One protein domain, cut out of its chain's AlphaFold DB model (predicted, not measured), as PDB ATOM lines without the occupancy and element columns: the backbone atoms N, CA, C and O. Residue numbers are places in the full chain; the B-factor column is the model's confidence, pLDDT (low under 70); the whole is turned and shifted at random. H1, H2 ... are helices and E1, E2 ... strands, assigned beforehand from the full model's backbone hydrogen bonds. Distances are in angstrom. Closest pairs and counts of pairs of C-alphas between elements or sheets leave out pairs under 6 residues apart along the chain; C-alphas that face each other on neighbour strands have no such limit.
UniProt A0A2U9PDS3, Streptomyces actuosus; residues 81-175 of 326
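This is residues 81 to 175 of the 326 residues of a protein of Streptomyces actuosus (UniProt A0A2U9PDS3). A long helix, H1, runs along one side of the domain, H2 folds back steeply from its far end, and H3 crosses its later half. Near the middle lie two short parallel strands, E1 and E2, with a short unnamed pairing at each side: residues 83 to 84 beside E1 and residues 149 to 150 beside E2. Two long stretches with no named element, residues 81 to 101 and 140 to 157, make much of the remainder. The printed part has 95 residues with three named helices and two named strands, in the order H1, H2, E1, E2, H3, and its class is mostly helix. It is compact, with a radius of gyration of the C-alphas of 12.6 A, and rounded, spanning 35 by 29 by 24 A.

Residues 81 to 101 come first and hold no named element. H1, residues 102 to 122, begins at C-alpha 102, (-26.322, -23.007, -11.179), and is 30.4 A long from first to last C-alpha. H2, residues 124 to 133, is 14.3 A long. E1, residues 136 to 139, begins at C-alpha 136, (-13.248, -33.034, -4.295), and is 9.7 A long. E2, residues 158 to 161, is 9.9 A long. H3, residues 167 to 175, is 12.3 A long and ends at C-alpha 175, (-17.505, -46.287, -2.236).

Residues 83 to 84 pair in parallel with residues 136 to 137 of E1. E1 and E2 are parallel neighbours, with 23 degrees between their directions. Across this pair N 138 and O 159 are 2.8 A apart and N 159 and O 136 are 2.9 A apart, both within hydrogen-bond range. Residues 149 to 150 pair antiparallel with residues 160 to 161 of E2. H1 is apart from E1 and from E2. H1 touches H2 with residues 116 to 120 alone, opposite ways at a steep tilt of 47 degrees; their closest C-alphas, those of Leu 119 and Ala 127, are 5.1 A apart. With residues 111 to 119 alone H1 touches H3, and the closest C-alphas, those of Ala 115 and Pro 167, are 4.6 A apart. The lines of H1 and H3 are about perpendicular, but only just, at 73 degrees. H2 and H3 only just touch, with 3 pairs of C-alphas within 8 A, the closest being those of Tyr 126 and Val 175 at 6.4 A. The helix packing is mostly crossed, with no touching pair at a shallow tilt. In H1, H2 and H3 every O i to N i+4 pair is within hydrogen-bond range.

The two C-alphas farthest apart, those of Gly 94 and Met 121, are 35.3 A from each other. The printed part has no cut. The link from E1 to E2, with 18 residues, is long; the other three are tight. Mean pLDDT of the printed part is 84.0, and residues 88 to 97 and 143 to 146 are under 70.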
ATOM      1  N   ALA A  81     -15.640 -30.201   4.348       70.19
ATOM      2  CA  ALA A  81     -16.276 -29.738   3.122       70.19
ATOM      3  C   ALA A  81     -15.788 -30.578   1.931       70.19
ATOM      4  O   ALA A  81     -14.594 -30.847   1.821       70.19
ATOM      5  N   VAL A  82     -16.706 -30.969   1.042       82.69
ATOM      6  CA  VAL A  82     -16.378 -31.567  -0.261       82.69
ATOM      7  C   VAL A  82     -16.524 -30.488  -1.327       82.69
ATOM      8  O   VAL A  82     -17.603 -29.916  -1.464       82.69
ATOM      9  N   LEU A  83     -15.452 -30.229  -2.071       86.75
ATOM     10  CA  LEU A  83     -15.428 -29.297  -3.195       86.75
ATOM     11  C   LEU A  83     -16.114 -29.919  -4.423       86.75
ATOM     12  O   LEU A  83     -15.853 -31.075  -4.740       86.75
ATOM     13  N   LEU A  84     -16.959 -29.169  -5.136       87.19
ATOM     14  CA  LEU A  84     -17.277 -29.476  -6.540       87.19
ATOM     15  C   LEU A  84     -16.349 -28.639  -7.395       87.19
ATOM     16  O   LEU A  84     -16.532 -27.427  -7.491       87.19
ATOM     17  N   ASP A  85     -15.349 -29.284  -7.960       85.00
ATOM     18  CA  ASP A  85     -14.324 -28.611  -8.724       85.00
ATOM     19  C   ASP A  85     -14.671 -28.668 -10.211       85.00
ATOM     20  O   ASP A  85     -14.373 -29.637 -10.905       85.00
ATOM     21  N   ASP A  86     -15.366 -27.634 -10.682       78.69
ATOM     22  CA  ASP A  86     -15.669 -27.435 -12.098       78.69
ATOM     23  C   ASP A  86     -14.606 -26.571 -12.809       78.69
ATOM     24  O   ASP A  86     -14.804 -26.162 -13.954       78.69
ATOM     25  N   VAL A  87     -13.482 -26.272 -12.140       70.88
ATOM     26  CA  VAL A  87     -12.443 -25.351 -12.628       70.88
ATOM     27  C   VAL A  87     -11.114 -26.029 -12.939       70.88
ATOM     28  O   VAL A  87     -10.416 -25.549 -13.844       70.88
ATOM     29  N   ASP A  88     -10.780 -27.122 -12.245       65.06
ATOM     30  CA  ASP A  88      -9.494 -27.814 -12.358       65.06
ATOM     31  C   ASP A  88      -9.194 -28.187 -13.827       65.06
ATOM     32  O   ASP A  88      -9.987 -28.876 -14.484       65.06
ATOM     33  N   PRO A  89      -8.056 -27.720 -14.384       54.31
ATOM     34  CA  PRO A  89      -7.612 -28.062 -15.729       54.31
ATOM     35  C   PRO A  89      -7.459 -29.550 -15.999       54.31
ATOM     36  O   PRO A  89      -7.505 -29.958 -17.161       54.31
ATOM     37  N   VAL A  90      -7.202 -30.337 -14.958       53.47
ATOM     38  CA  VAL A  90      -6.716 -31.699 -15.084       53.47
ATOM     39  C   VAL A  90      -7.810 -32.666 -14.656       53.47
ATOM     40  O   VAL A  90      -7.686 -33.399 -13.675       53.47
ATOM     41  N   ALA A  91      -8.897 -32.716 -15.428       53.28
ATOM     42  CA  ALA A  91      -9.834 -33.828 -15.329       53.28
ATOM     43  C   ALA A  91      -9.043 -35.145 -15.438       53.28
ATOM     44  O   ALA A  91      -8.209 -35.317 -16.339       53.28
ATOM     45  N   ALA A  92      -9.248 -36.075 -14.500       52.62
ATOM     46  CA  ALA A  92      -8.677 -37.409 -14.644       52.62
ATOM     47  C   ALA A  92      -9.129 -37.988 -15.997       52.62
ATOM     48  O   ALA A  92     -10.297 -37.869 -16.364       52.62
ATOM     49  N   ALA A  93      -8.184 -38.575 -16.738       53.72
ATOM     50  CA  ALA A  93      -8.373 -39.163 -18.070       53.72
ATOM     51  C   ALA A  93      -8.484 -38.203 -19.278       53.72
ATOM     52  O   ALA A  93      -9.016 -38.603 -20.312       53.72
ATOM     53  N   GLY A  94      -7.969 -36.968 -19.202       57.38
ATOM     54  CA  GLY A  94      -7.839 -36.095 -20.387       57.38
ATOM     55  C   GLY A  94      -9.175 -35.618 -20.972       57.38
ATOM     56  O   GLY A  94      -9.238 -35.188 -22.123       57.38
ATOM     57  N   ALA A  95     -10.252 -35.717 -20.190       62.91
ATOM     58  CA  ALA A  95     -11.578 -35.269 -20.584       62.91
ATOM     59  C   ALA A  95     -11.657 -33.731 -20.651       62.91
ATOM     60  O   ALA A  95     -10.985 -33.045 -19.876       62.91
ATOM     61  N   PRO A  96     -12.488 -33.169 -21.549       64.75
ATOM     62  CA  PRO A  96     -12.664 -31.728 -21.637       64.75
ATOM     63  C   PRO A  96     -13.338 -31.179 -20.375       64.75
ATOM     64  O   PRO A  96     -14.174 -31.843 -19.756       64.75
ATOM     65  N   ARG A  97     -12.980 -29.942 -20.016       68.44
ATOM     66  CA  ARG A  97     -13.558 -29.229 -18.871       68.44
ATOM     67  C   ARG A  97     -15.067 -29.054 -19.031       68.44
ATOM     68  O   ARG A  97     -15.554 -28.808 -20.133       68.44
ATOM     69  N   VAL A  98     -15.778 -29.067 -17.904       74.94
ATOM     70  CA  VAL A  98     -17.205 -28.738 -17.843       74.94
ATOM     71  C   VAL A  98     -17.416 -27.652 -16.805       74.94
ATOM     72  O   VAL A  98     -17.247 -27.904 -15.617       74.94
ATOM     73  N   ARG A  99     -17.823 -26.459 -17.249       83.00
ATOM     74  CA  ARG A  99     -18.365 -25.440 -16.344       83.00
ATOM     75  C   ARG A  99     -19.828 -25.739 -16.083       83.00
ATOM     76  O   ARG A  99     -20.597 -25.893 -17.029       83.00
ATOM     77  N   LEU A 100     -20.205 -25.812 -14.813       84.62
ATOM     78  CA  LEU A 100     -21.572 -26.132 -14.426       84.62
ATOM     79  C   LEU A 100     -22.392 -24.856 -14.245       84.62
ATOM     80  O   LEU A 100     -22.001 -23.941 -13.521       84.62
ATOM     81  N   GLY A 101     -23.579 -24.822 -14.850       82.81
ATOM     82  CA  GLY A 101     -24.579 -23.805 -14.524       82.81
ATOM     83  C   GLY A 101     -25.174 -24.024 -13.128       82.81
ATOM     84  O   GLY A 101     -25.178 -25.135 -12.598       82.81
ATOM     85  N   ASP A 102     -25.760 -22.980 -12.541       84.44
ATOM     86  CA  ASP A 102     -26.322 -23.007 -11.179       84.44
ATOM     87  C   ASP A 102     -27.306 -24.161 -10.926       84.44
ATOM     88  O   ASP A 102     -27.329 -24.756  -9.845       84.44
ATOM     89  N   GLY A 103     -28.142 -24.479 -11.919       86.94
ATOM     90  CA  GLY A 103     -29.098 -25.583 -11.837       86.94
ATOM     91  C   GLY A 103     -28.416 -26.945 -11.725       86.94
ATOM     92  O   GLY A 103     -28.836 -27.781 -10.924       86.94
ATOM     93  N   GLU A 104     -27.329 -27.151 -12.468       88.19
ATOM     94  CA  GLU A 104     -26.550 -28.384 -12.402       88.19
ATOM     95  C   GLU A 104     -25.775 -28.492 -11.096       88.19
ATOM     96  O   GLU A 104     -25.783 -29.559 -10.484       88.19
ATOM     97  N   VAL A 105     -25.182 -27.395 -10.617       87.12
ATOM     98  CA  VAL A 105     -24.528 -27.355  -9.299       87.12
ATOM     99  C   VAL A 105     -25.503 -27.799  -8.205       87.12
ATOM    100  O   VAL A 105     -25.180 -28.686  -7.412       87.12
ATOM    101  N   ARG A 106     -26.736 -27.272  -8.201       87.44
ATOM    102  CA  ARG A 106     -27.776 -27.702  -7.249       87.44
ATOM    103  C   ARG A 106     -28.125 -29.184  -7.394       87.44
ATOM    104  O   ARG A 106     -28.306 -29.869  -6.388       87.44
ATOM    105  N   ALA A 107     -28.200 -29.701  -8.621       90.12
ATOM    106  CA  ALA A 107     -28.471 -31.117  -8.867       90.12
ATOM    107  C   ALA A 107     -27.344 -32.026  -8.339       90.12
ATOM    108  O   ALA A 107     -27.621 -33.051  -7.711       90.12
ATOM    109  N   TRP A 108     -26.082 -31.636  -8.535       91.00
ATOM    110  CA  TRP A 108     -24.912 -32.312  -7.971       91.00
ATOM    111  C   TRP A 108     -24.945 -32.335  -6.445       91.00
ATOM    112  O   TRP A 108     -24.808 -33.399  -5.840       91.00
ATOM    113  N   GLN A 109     -25.194 -31.181  -5.826       87.38
ATOM    114  CA  GLN A 109     -25.295 -31.050  -4.372       87.38
ATOM    115  C   GLN A 109     -26.409 -31.936  -3.802       87.38
ATOM    116  O   GLN A 109     -26.184 -32.680  -2.844       87.38
ATOM    117  N   ALA A 110     -27.598 -31.907  -4.409       89.38
ATOM    118  CA  ALA A 110     -28.727 -32.728  -3.985       89.38
ATOM    119  C   ALA A 110     -28.425 -34.232  -4.112       89.38
ATOM    120  O   ALA A 110     -28.711 -35.002  -3.188       89.38
ATOM    121  N   GLY A 111     -27.807 -34.648  -5.224       93.44
ATOM    122  CA  GLY A 111     -27.390 -36.030  -5.464       93.44
ATOM    123  C   GLY A 111     -26.365 -36.518  -4.440       93.44
ATOM    124  O   GLY A 111     -26.594 -37.534  -3.779       93.44
ATOM    125  N   ALA A 112     -25.286 -35.758  -4.236       92.00
ATOM    126  CA  ALA A 112     -24.238 -36.079  -3.270       92.00
ATOM    127  C   ALA A 112     -24.780 -36.131  -1.830       92.00
ATOM    128  O   ALA A 112     -24.503 -37.073  -1.083       92.00
ATOM    129  N   ALA A 113     -25.622 -35.169  -1.437       90.12
ATOM    130  CA  ALA A 113     -26.248 -35.161  -0.116       90.12
ATOM    131  C   ALA A 113     -27.164 -36.379   0.102       90.12
ATOM    132  O   ALA A 113     -27.178 -36.972   1.188       90.12
ATOM    133  N   ALA A 114     -27.924 -36.785  -0.920       94.56
ATOM    134  CA  ALA A 114     -28.758 -37.982  -0.866       94.56
ATOM    135  C   ALA A 114     -27.918 -39.268  -0.771       94.56
ATOM    136  O   ALA A 114     -28.233 -40.131   0.050       94.56
ATOM    137  N   ALA A 115     -26.826 -39.360  -1.533       95.69
ATOM    138  CA  ALA A 115     -25.886 -40.479  -1.504       95.69
ATOM    139  C   ALA A 115     -25.226 -40.644  -0.129       95.69
ATOM    140  O   ALA A 115     -25.234 -41.723   0.457       95.69
ATOM    141  N   LEU A 116     -24.726 -39.554   0.453       93.44
ATOM    142  CA  LEU A 116     -24.083 -39.590   1.768       93.44
ATOM    143  C   LEU A 116     -25.066 -39.938   2.884       93.44
ATOM    144  O   LEU A 116     -24.719 -40.659   3.817       93.44
ATOM    145  N   ARG A 117     -26.312 -39.460   2.802       93.88
ATOM    146  CA  ARG A 117     -27.371 -39.863   3.734       93.88
ATOM    147  C   ARG A 117     -27.668 -41.359   3.626       93.88
ATOM    148  O   ARG A 117     -27.813 -42.014   4.653       93.88
ATOM    149  N   LEU A 118     -27.714 -41.898   2.409       95.50
ATOM    150  CA  LEU A 118     -27.876 -43.329   2.159       95.50
ATOM    151  C   LEU A 118     -26.731 -44.135   2.782       95.50
ATOM    152  O   LEU A 118     -26.997 -45.082   3.526       95.50
ATOM    153  N   LEU A 119     -25.482 -43.723   2.544       95.44
ATOM    154  CA  LEU A 119     -24.304 -44.359   3.133       95.44
ATOM    155  C   LEU A 119     -24.356 -44.321   4.661       95.44
ATOM    156  O   LEU A 119     -24.196 -45.351   5.293       95.44
ATOM    157  N   ARG A 120     -24.673 -43.185   5.288       92.00
ATOM    158  CA  ARG A 120     -24.769 -43.114   6.761       92.00
ATOM    159  C   ARG A 120     -25.828 -44.053   7.334       92.00
ATOM    160  O   ARG A 120     -25.615 -44.634   8.391       92.00
ATOM    161  N   MET A 121     -26.964 -44.179   6.652       93.50
ATOM    162  CA  MET A 121     -28.089 -44.981   7.133       93.50
ATOM    163  C   MET A 121     -27.860 -46.485   6.986       93.50
ATOM    164  O   MET A 121     -28.344 -47.248   7.818       93.50
ATOM    165  N   ARG A 122     -27.186 -46.918   5.915       95.38
ATOM    166  CA  ARG A 122     -27.113 -48.342   5.537       95.38
ATOM    167  C   ARG A 122     -25.693 -48.898   5.466       95.38
ATOM    168  O   ARG A 122     -25.510 -50.095   5.622       95.38
ATOM    169  N   HIS A 123     -24.698 -48.032   5.307       96.38
ATOM    170  CA  HIS A 123     -23.281 -48.366   5.125       96.38
ATOM    171  C   HIS A 123     -22.373 -47.487   6.005       96.38
ATOM    172  O   HIS A 123     -21.495 -46.795   5.484       96.38
ATOM    173  N   PRO A 124     -22.572 -47.451   7.336       92.19
ATOM    174  CA  PRO A 124     -21.893 -46.488   8.205       92.19
ATOM    175  C   PRO A 124     -20.360 -46.585   8.150       92.19
ATOM    176  O   PRO A 124     -19.694 -45.560   8.262       92.19
ATOM    177  N   GLY A 125     -19.803 -47.781   7.911       89.44
ATOM    178  CA  GLY A 125     -18.364 -47.968   7.690       89.44
ATOM    179  C   GLY A 125     -17.864 -47.205   6.462       89.44
ATOM    180  O   GLY A 125     -16.986 -46.355   6.582       89.44
ATOM    181  N   TYR A 126     -18.495 -47.414   5.302       94.06
ATOM    182  CA  TYR A 126     -18.153 -46.676   4.084       94.06
ATOM    183  C   TYR A 126     -18.444 -45.179   4.191       94.06
ATOM    184  O   TYR A 126     -17.708 -44.373   3.636       94.06
ATOM    185  N   ALA A 127     -19.478 -44.778   4.933       92.88
ATOM    186  CA  ALA A 127     -19.722 -43.365   5.203       92.88
ATOM    187  C   ALA A 127     -18.547 -42.714   5.955       92.88
ATOM    188  O   ALA A 127     -18.204 -41.570   5.663       92.88
ATOM    189  N   GLY A 128     -17.937 -43.438   6.899       88.69
ATOM    190  CA  GLY A 128     -16.737 -43.001   7.610       88.69
ATOM    191  C   GLY A 128     -15.524 -42.885   6.689       88.69
ATOM    192  O   GLY A 128     -14.843 -41.864   6.714       88.69
ATOM    193  N   GLU A 129     -15.297 -43.878   5.829       90.00
ATOM    194  CA  GLU A 129     -14.195 -43.857   4.857       90.00
ATOM    195  C   GLU A 129     -14.335 -42.706   3.852       90.00
ATOM    196  O   GLU A 129     -13.385 -41.955   3.641       90.00
ATOM    197  N   VAL A 130     -15.536 -42.503   3.297       91.44
ATOM    198  CA  VAL A 130     -15.823 -41.386   2.385       91.44
ATOM    199  C   VAL A 130     -15.612 -40.049   3.095       91.44
ATOM    200  O   VAL A 130     -14.972 -39.164   2.540       91.44
ATOM    201  N   ALA A 131     -16.095 -39.887   4.330       88.19
ATOM    202  CA  ALA A 131     -15.902 -38.646   5.085       88.19
ATOM    203  C   ALA A 131     -14.421 -38.369   5.407       88.19
ATOM    204  O   ALA A 131     -13.999 -37.210   5.431       88.19
ATOM    205  N   ALA A 132     -13.637 -39.424   5.641       87.12
ATOM    206  CA  ALA A 132     -12.214 -39.323   5.930       87.12
ATOM    207  C   ALA A 132     -11.385 -39.011   4.676       87.12
ATOM    208  O   ALA A 132     -10.450 -38.218   4.767       87.12
ATOM    209  N   GLY A 133     -11.731 -39.581   3.518       86.56
ATOM    210  CA  GLY A 133     -10.918 -39.510   2.299       86.56
ATOM    211  C   GLY A 133     -11.370 -38.491   1.252       86.56
ATOM    212  O   GLY A 133     -10.523 -37.858   0.633       86.56
ATOM    213  N   LEU A 134     -12.676 -38.292   1.055       89.56
ATOM    214  CA  LEU A 134     -13.193 -37.450  -0.030       89.56
ATOM    215  C   LEU A 134     -12.914 -35.965   0.239       89.56
ATOM    216  O   LEU A 134     -13.169 -35.455   1.334       89.56
ATOM    217  N   ARG A 135     -12.398 -35.271  -0.775       89.12
ATOM    218  CA  ARG A 135     -12.074 -33.837  -0.753       89.12
ATOM    219  C   ARG A 135     -12.705 -33.090  -1.913       89.12
ATOM    220  O   ARG A 135     -13.225 -32.000  -1.693       89.12
ATOM    221  N   ALA A 136     -12.718 -33.682  -3.104       89.06
ATOM    222  CA  ALA A 136     -13.248 -33.034  -4.295       89.06
ATOM    223  C   ALA A 136     -14.021 -34.000  -5.200       89.06
ATOM    224  O   ALA A 136     -13.668 -35.171  -5.340       89.06
ATOM    225  N   LEU A 137     -15.066 -33.476  -5.834       89.75
ATOM    226  CA  LEU A 137     -15.781 -34.068  -6.953       89.75
ATOM    227  C   LEU A 137     -15.482 -33.230  -8.194       89.75
ATOM    228  O   LEU A 137     -15.789 -32.044  -8.210       89.75
ATOM    229  N   VAL A 138     -14.913 -33.847  -9.224       88.31
ATOM    230  CA  VAL A 138     -14.566 -33.200 -10.493       88.31
ATOM    231  C   VAL A 138     -15.560 -33.673 -11.561       88.31
ATOM    232  O   VAL A 138     -15.556 -34.858 -11.917       88.31
ATOM    233  N   PRO A 139     -16.460 -32.810 -12.060       87.62
ATOM    234  CA  PRO A 139     -17.454 -33.199 -13.051       87.62
ATOM    235  C   PRO A 139     -16.817 -33.609 -14.383       87.62
ATOM    236  O   PRO A 139     -15.958 -32.915 -14.921       87.62
ATOM    237  N   LEU A 140     -17.301 -34.711 -14.951       86.00
ATOM    238  CA  LEU A 140     -17.069 -35.078 -16.346       86.00
ATOM    239  C   LEU A 140     -18.271 -34.706 -17.221       86.00
ATOM    240  O   LEU A 140     -19.409 -34.734 -16.734       86.00
ATOM    241  N   PRO A 141     -18.050 -34.452 -18.527       78.75
ATOM    242  CA  PRO A 141     -19.139 -34.302 -19.479       78.75
ATOM    243  C   PRO A 141     -20.002 -35.556 -19.485       78.75
ATOM    244  O   PRO A 141     -19.478 -36.674 -19.561       78.75
ATOM    245  N   ALA A 142     -21.318 -35.363 -19.442       71.94
ATOM    246  CA  ALA A 142     -22.254 -36.447 -19.675       71.94
ATOM    247  C   ALA A 142     -22.048 -36.972 -21.102       71.94
ATOM    248  O   ALA A 142     -22.298 -36.268 -22.077       71.94
ATOM    249  N   ASP A 143     -21.571 -38.203 -21.226       66.62
ATOM    250  CA  ASP A 143     -21.623 -38.961 -22.464       66.62
ATOM    251  C   ASP A 143     -22.962 -39.696 -22.557       66.62
ATOM    252  O   ASP A 143     -23.553 -40.091 -21.548       66.62
ATOM    253  N   ALA A 144     -23.473 -39.844 -23.779       53.75
ATOM    254  CA  ALA A 144     -24.746 -40.496 -24.054       53.75
ATOM    255  C   ALA A 144     -24.665 -42.007 -23.753       53.75
ATOM    256  O   ALA A 144     -24.529 -42.821 -24.659       53.75
ATOM    257  N   GLY A 145     -24.741 -42.382 -22.474       54.88
ATOM    258  CA  GLY A 145     -25.091 -43.739 -22.050       54.88
ATOM    259  C   GLY A 145     -24.216 -44.398 -20.983       54.88
ATOM    260  O   GLY A 145     -24.639 -45.427 -20.463       54.88
ATOM    261  N   ALA A 146     -23.055 -43.848 -20.606       67.75
ATOM    262  CA  ALA A 146     -22.165 -44.506 -19.642       67.75
ATOM    263  C   ALA A 146     -21.892 -43.652 -18.394       67.75
ATOM    264  O   ALA A 146     -21.459 -42.505 -18.462       67.75
ATOM    265  N   HIS A 147     -22.111 -44.231 -17.210       81.12
ATOM    266  CA  HIS A 147     -21.556 -43.654 -15.992       81.12
ATOM    267  C   HIS A 147     -20.045 -43.896 -15.982       81.12
ATOM    268  O   HIS A 147     -19.602 -45.037 -16.115       81.12
ATOM    269  N   ARG A 148     -19.265 -42.829 -15.823       84.81
ATOM    270  CA  ARG A 148     -17.807 -42.892 -15.747       84.81
ATOM    271  C   ARG A 148     -17.365 -42.279 -14.439       84.81
ATOM    272  O   ARG A 148     -17.878 -41.229 -14.048       84.81
ATOM    273  N   SER A 149     -16.402 -42.917 -13.802       86.69
ATOM    274  CA  SER A 149     -15.720 -42.394 -12.635       86.69
ATOM    275  C   SER A 149     -14.252 -42.797 -12.660       86.69
ATOM    276  O   SER A 149     -13.857 -43.710 -13.390       86.69
ATOM    277  N   GLY A 150     -13.443 -42.070 -11.905       84.12
ATOM    278  CA  GLY A 150     -12.056 -42.409 -11.675       84.12
ATOM    279  C   GLY A 150     -11.456 -41.589 -10.544       84.12
ATOM    280  O   GLY A 150     -11.885 -40.473 -10.238       84.12
ATOM    281  N   SER A 151     -10.417 -42.155  -9.962       81.62
ATOM    282  CA  SER A 151      -9.546 -41.551  -8.967       81.62
ATOM    283  C   SER A 151      -8.101 -41.780  -9.403       81.62
ATOM    284  O   SER A 151      -7.795 -42.730 -10.128       81.62
ATOM    285  N   ALA A 152      -7.217 -40.866  -9.017       78.31
ATOM    286  CA  ALA A 152      -5.810 -40.889  -9.399       78.31
ATOM    287  C   ALA A 152      -4.941 -40.753  -8.150       78.31
ATOM    288  O   ALA A 152      -5.327 -40.065  -7.200       78.31
ATOM    289  N   ALA A 153      -3.777 -41.401  -8.148       76.38
ATOM    290  CA  ALA A 153      -2.893 -41.394  -6.990       76.38
ATOM    291  C   ALA A 153      -2.387 -39.983  -6.665       76.38
ATOM    292  O   ALA A 153      -2.346 -39.575  -5.507       76.38
ATOM    293  N   GLU A 154      -2.124 -39.205  -7.710       76.88
ATOM    294  CA  GLU A 154      -1.668 -37.818  -7.670       76.88
ATOM    295  C   GLU A 154      -2.758 -36.859  -7.160       76.88
ATOM    296  O   GLU A 154      -2.479 -35.699  -6.865       76.88
ATOM    297  N   ARG A 155      -4.010 -37.330  -7.049       79.50
ATOM    298  CA  ARG A 155      -5.171 -36.569  -6.565       79.50
ATOM    299  C   ARG A 155      -5.905 -37.331  -5.476       79.50
ATOM    300  O   ARG A 155      -7.107 -37.578  -5.573       79.50
ATOM    301  N   PHE A 156      -5.180 -37.711  -4.430       83.69
ATOM    302  CA  PHE A 156      -5.773 -38.398  -3.290       83.69
ATOM    303  C   PHE A 156      -6.989 -37.628  -2.738       83.69
ATOM    304  O   PHE A 156      -6.900 -36.452  -2.385       83.69
ATOM    305  N   GLY A 157      -8.143 -38.298  -2.673       85.38
ATOM    306  CA  GLY A 157      -9.408 -37.699  -2.237       85.38
ATOM    307  C   GLY A 157     -10.175 -36.923  -3.315       85.38
ATOM    308  O   GLY A 157     -11.281 -36.449  -3.042       85.38
ATOM    309  N   GLY A 158      -9.635 -36.805  -4.527       88.81
ATOM    310  CA  GLY A 158     -10.333 -36.299  -5.704       88.81
ATOM    311  C   GLY A 158     -11.018 -37.428  -6.470       88.81
ATOM    312  O   GLY A 158     -10.400 -38.444  -6.787       88.81
ATOM    313  N   VAL A 159     -12.298 -37.241  -6.788       90.25
ATOM    314  CA  VAL A 159     -13.076 -38.180  -7.602       90.25
ATOM    315  C   VAL A 159     -13.589 -37.464  -8.834       90.25
ATOM    316  O   VAL A 159     -14.374 -36.526  -8.733       90.25
ATOM    317  N   THR A 160     -13.179 -37.928 -10.004       89.50
ATOM    318  CA  THR A 160     -13.681 -37.444 -11.286       89.50
ATOM    319  C   THR A 160     -14.833 -38.332 -11.737       89.50
ATOM    320  O   THR A 160     -14.683 -39.549 -11.728       89.50
ATOM    321  N   LEU A 161     -15.994 -37.772 -12.090       90.75
ATOM    322  CA  LEU A 161     -17.171 -38.578 -12.437       90.75
ATOM    323  C   LEU A 161     -18.208 -37.846 -13.298       90.75
ATOM    324  O   LEU A 161     -18.403 -36.638 -13.171       90.75
ATOM    325  N   THR A 162     -18.934 -38.586 -14.140       90.62
ATOM    326  CA  THR A 162     -20.191 -38.092 -14.724       90.62
ATOM    327  C   THR A 162     -21.273 -38.101 -13.656       90.62
ATOM    328  O   THR A 162     -21.279 -38.989 -12.801       90.62
ATOM    329  N   ARG A 163     -22.198 -37.129 -13.687       90.25
ATOM    330  CA  ARG A 163     -23.248 -37.022 -12.661       90.25
ATOM    331  C   ARG A 163     -24.073 -38.317 -12.614       90.25
ATOM    332  O   ARG A 163     -24.800 -38.596 -13.567       90.25
ATOM    333  N   PRO A 164     -24.025 -39.085 -11.514       91.25
ATOM    334  CA  PRO A 164     -24.801 -40.311 -11.388       91.25
ATOM    335  C   PRO A 164     -26.308 -40.042 -11.475       91.25
ATOM    336  O   PRO A 164     -26.818 -39.071 -10.911       91.25
ATOM    337  N   ALA A 165     -27.033 -40.937 -12.149       89.75
ATOM    338  CA  ALA A 165     -28.470 -40.794 -12.394       89.75
ATOM    339  C   ALA A 165     -29.336 -40.980 -11.135       89.75
ATOM    340  O   ALA A 165     -30.487 -40.550 -11.101       89.75
ATOM    341  N   SER A 166     -28.802 -41.624 -10.092       92.75
ATOM    342  CA  SER A 166     -29.525 -41.881  -8.847       92.75
ATOM    343  C   SER A 166     -28.623 -41.732  -7.616       92.75
ATOM    344  O   SER A 166     -27.416 -41.966  -7.716       92.75
ATOM    345  N   PRO A 167     -29.185 -41.431  -6.427       94.38
ATOM    346  CA  PRO A 167     -28.423 -41.431  -5.176       94.38
ATOM    347  C   PRO A 167     -27.764 -42.775  -4.846       94.38
ATOM    348  O   PRO A 167     -26.756 -42.799  -4.147       94.38
ATOM    349  N   LEU A 168     -28.340 -43.886  -5.319       95.00
ATOM    350  CA  LEU A 168     -27.809 -45.227  -5.088       95.00
ATOM    351  C   LEU A 168     -26.545 -45.462  -5.920       95.00
ATOM    352  O   LEU A 168     -25.529 -45.857  -5.363       95.00
ATOM    353  N   THR A 169     -26.596 -45.129  -7.212       95.00
ATOM    354  CA  THR A 169     -25.426 -45.151  -8.102       95.00
ATOM    355  C   THR A 169     -24.351 -44.208  -7.582       95.00
ATOM    356  O   THR A 169     -23.203 -44.597  -7.473       95.00
ATOM    357  N   PHE A 170     -24.726 -43.000  -7.156       96.31
ATOM    358  CA  PHE A 170     -23.781 -42.044  -6.582       96.31
ATOM    359  C   PHE A 170     -23.087 -42.606  -5.333       96.31
ATOM    360  O   PHE A 170     -21.876 -42.472  -5.185       96.31
ATOM    361  N   ALA A 171     -23.836 -43.257  -4.440       97.56
ATOM    362  CA  ALA A 171     -23.274 -43.886  -3.250       97.56
ATOM    363  C   ALA A 171     -22.300 -45.019  -3.608       97.56
ATOM    364  O   ALA A 171     -21.206 -45.052  -3.055       97.56
ATOM    365  N   GLU A 172     -22.665 -45.899  -4.543       97.81
ATOM    366  CA  GLU A 172     -21.781 -46.952  -5.061       97.81
ATOM    367  C   GLU A 172     -20.483 -46.367  -5.633       97.81
ATOM    368  O   GLU A 172     -19.402 -46.812  -5.248       97.81
ATOM    369  N   THR A 173     -20.576 -45.333  -6.477       96.88
ATOM    370  CA  THR A 173     -19.417 -44.650  -7.068       96.88
ATOM    371  C   THR A 173     -18.487 -44.093  -5.996       96.88
ATOM    372  O   THR A 173     -17.282 -44.315  -6.045       96.88
ATOM    373  N   LEU A 174     -19.028 -43.410  -4.980       96.44
ATOM    374  CA  LEU A 174     -18.204 -42.880  -3.889       96.44
ATOM    375  C   LEU A 174     -17.480 -43.991  -3.125       96.44
ATOM    376  O   LEU A 174     -16.314 -43.821  -2.776       96.44
ATOM    377  N   VAL A 175     -18.143 -45.126  -2.876       97.75
ATOM    378  CA  VAL A 175     -17.505 -46.287  -2.236       97.75
ATOM    379  C   VAL A 175     -16.382 -46.831  -3.111       97.75
ATOM    380  O   VAL A 175     -15.278 -47.037  -2.608       97.75
TER     381      VAL A 175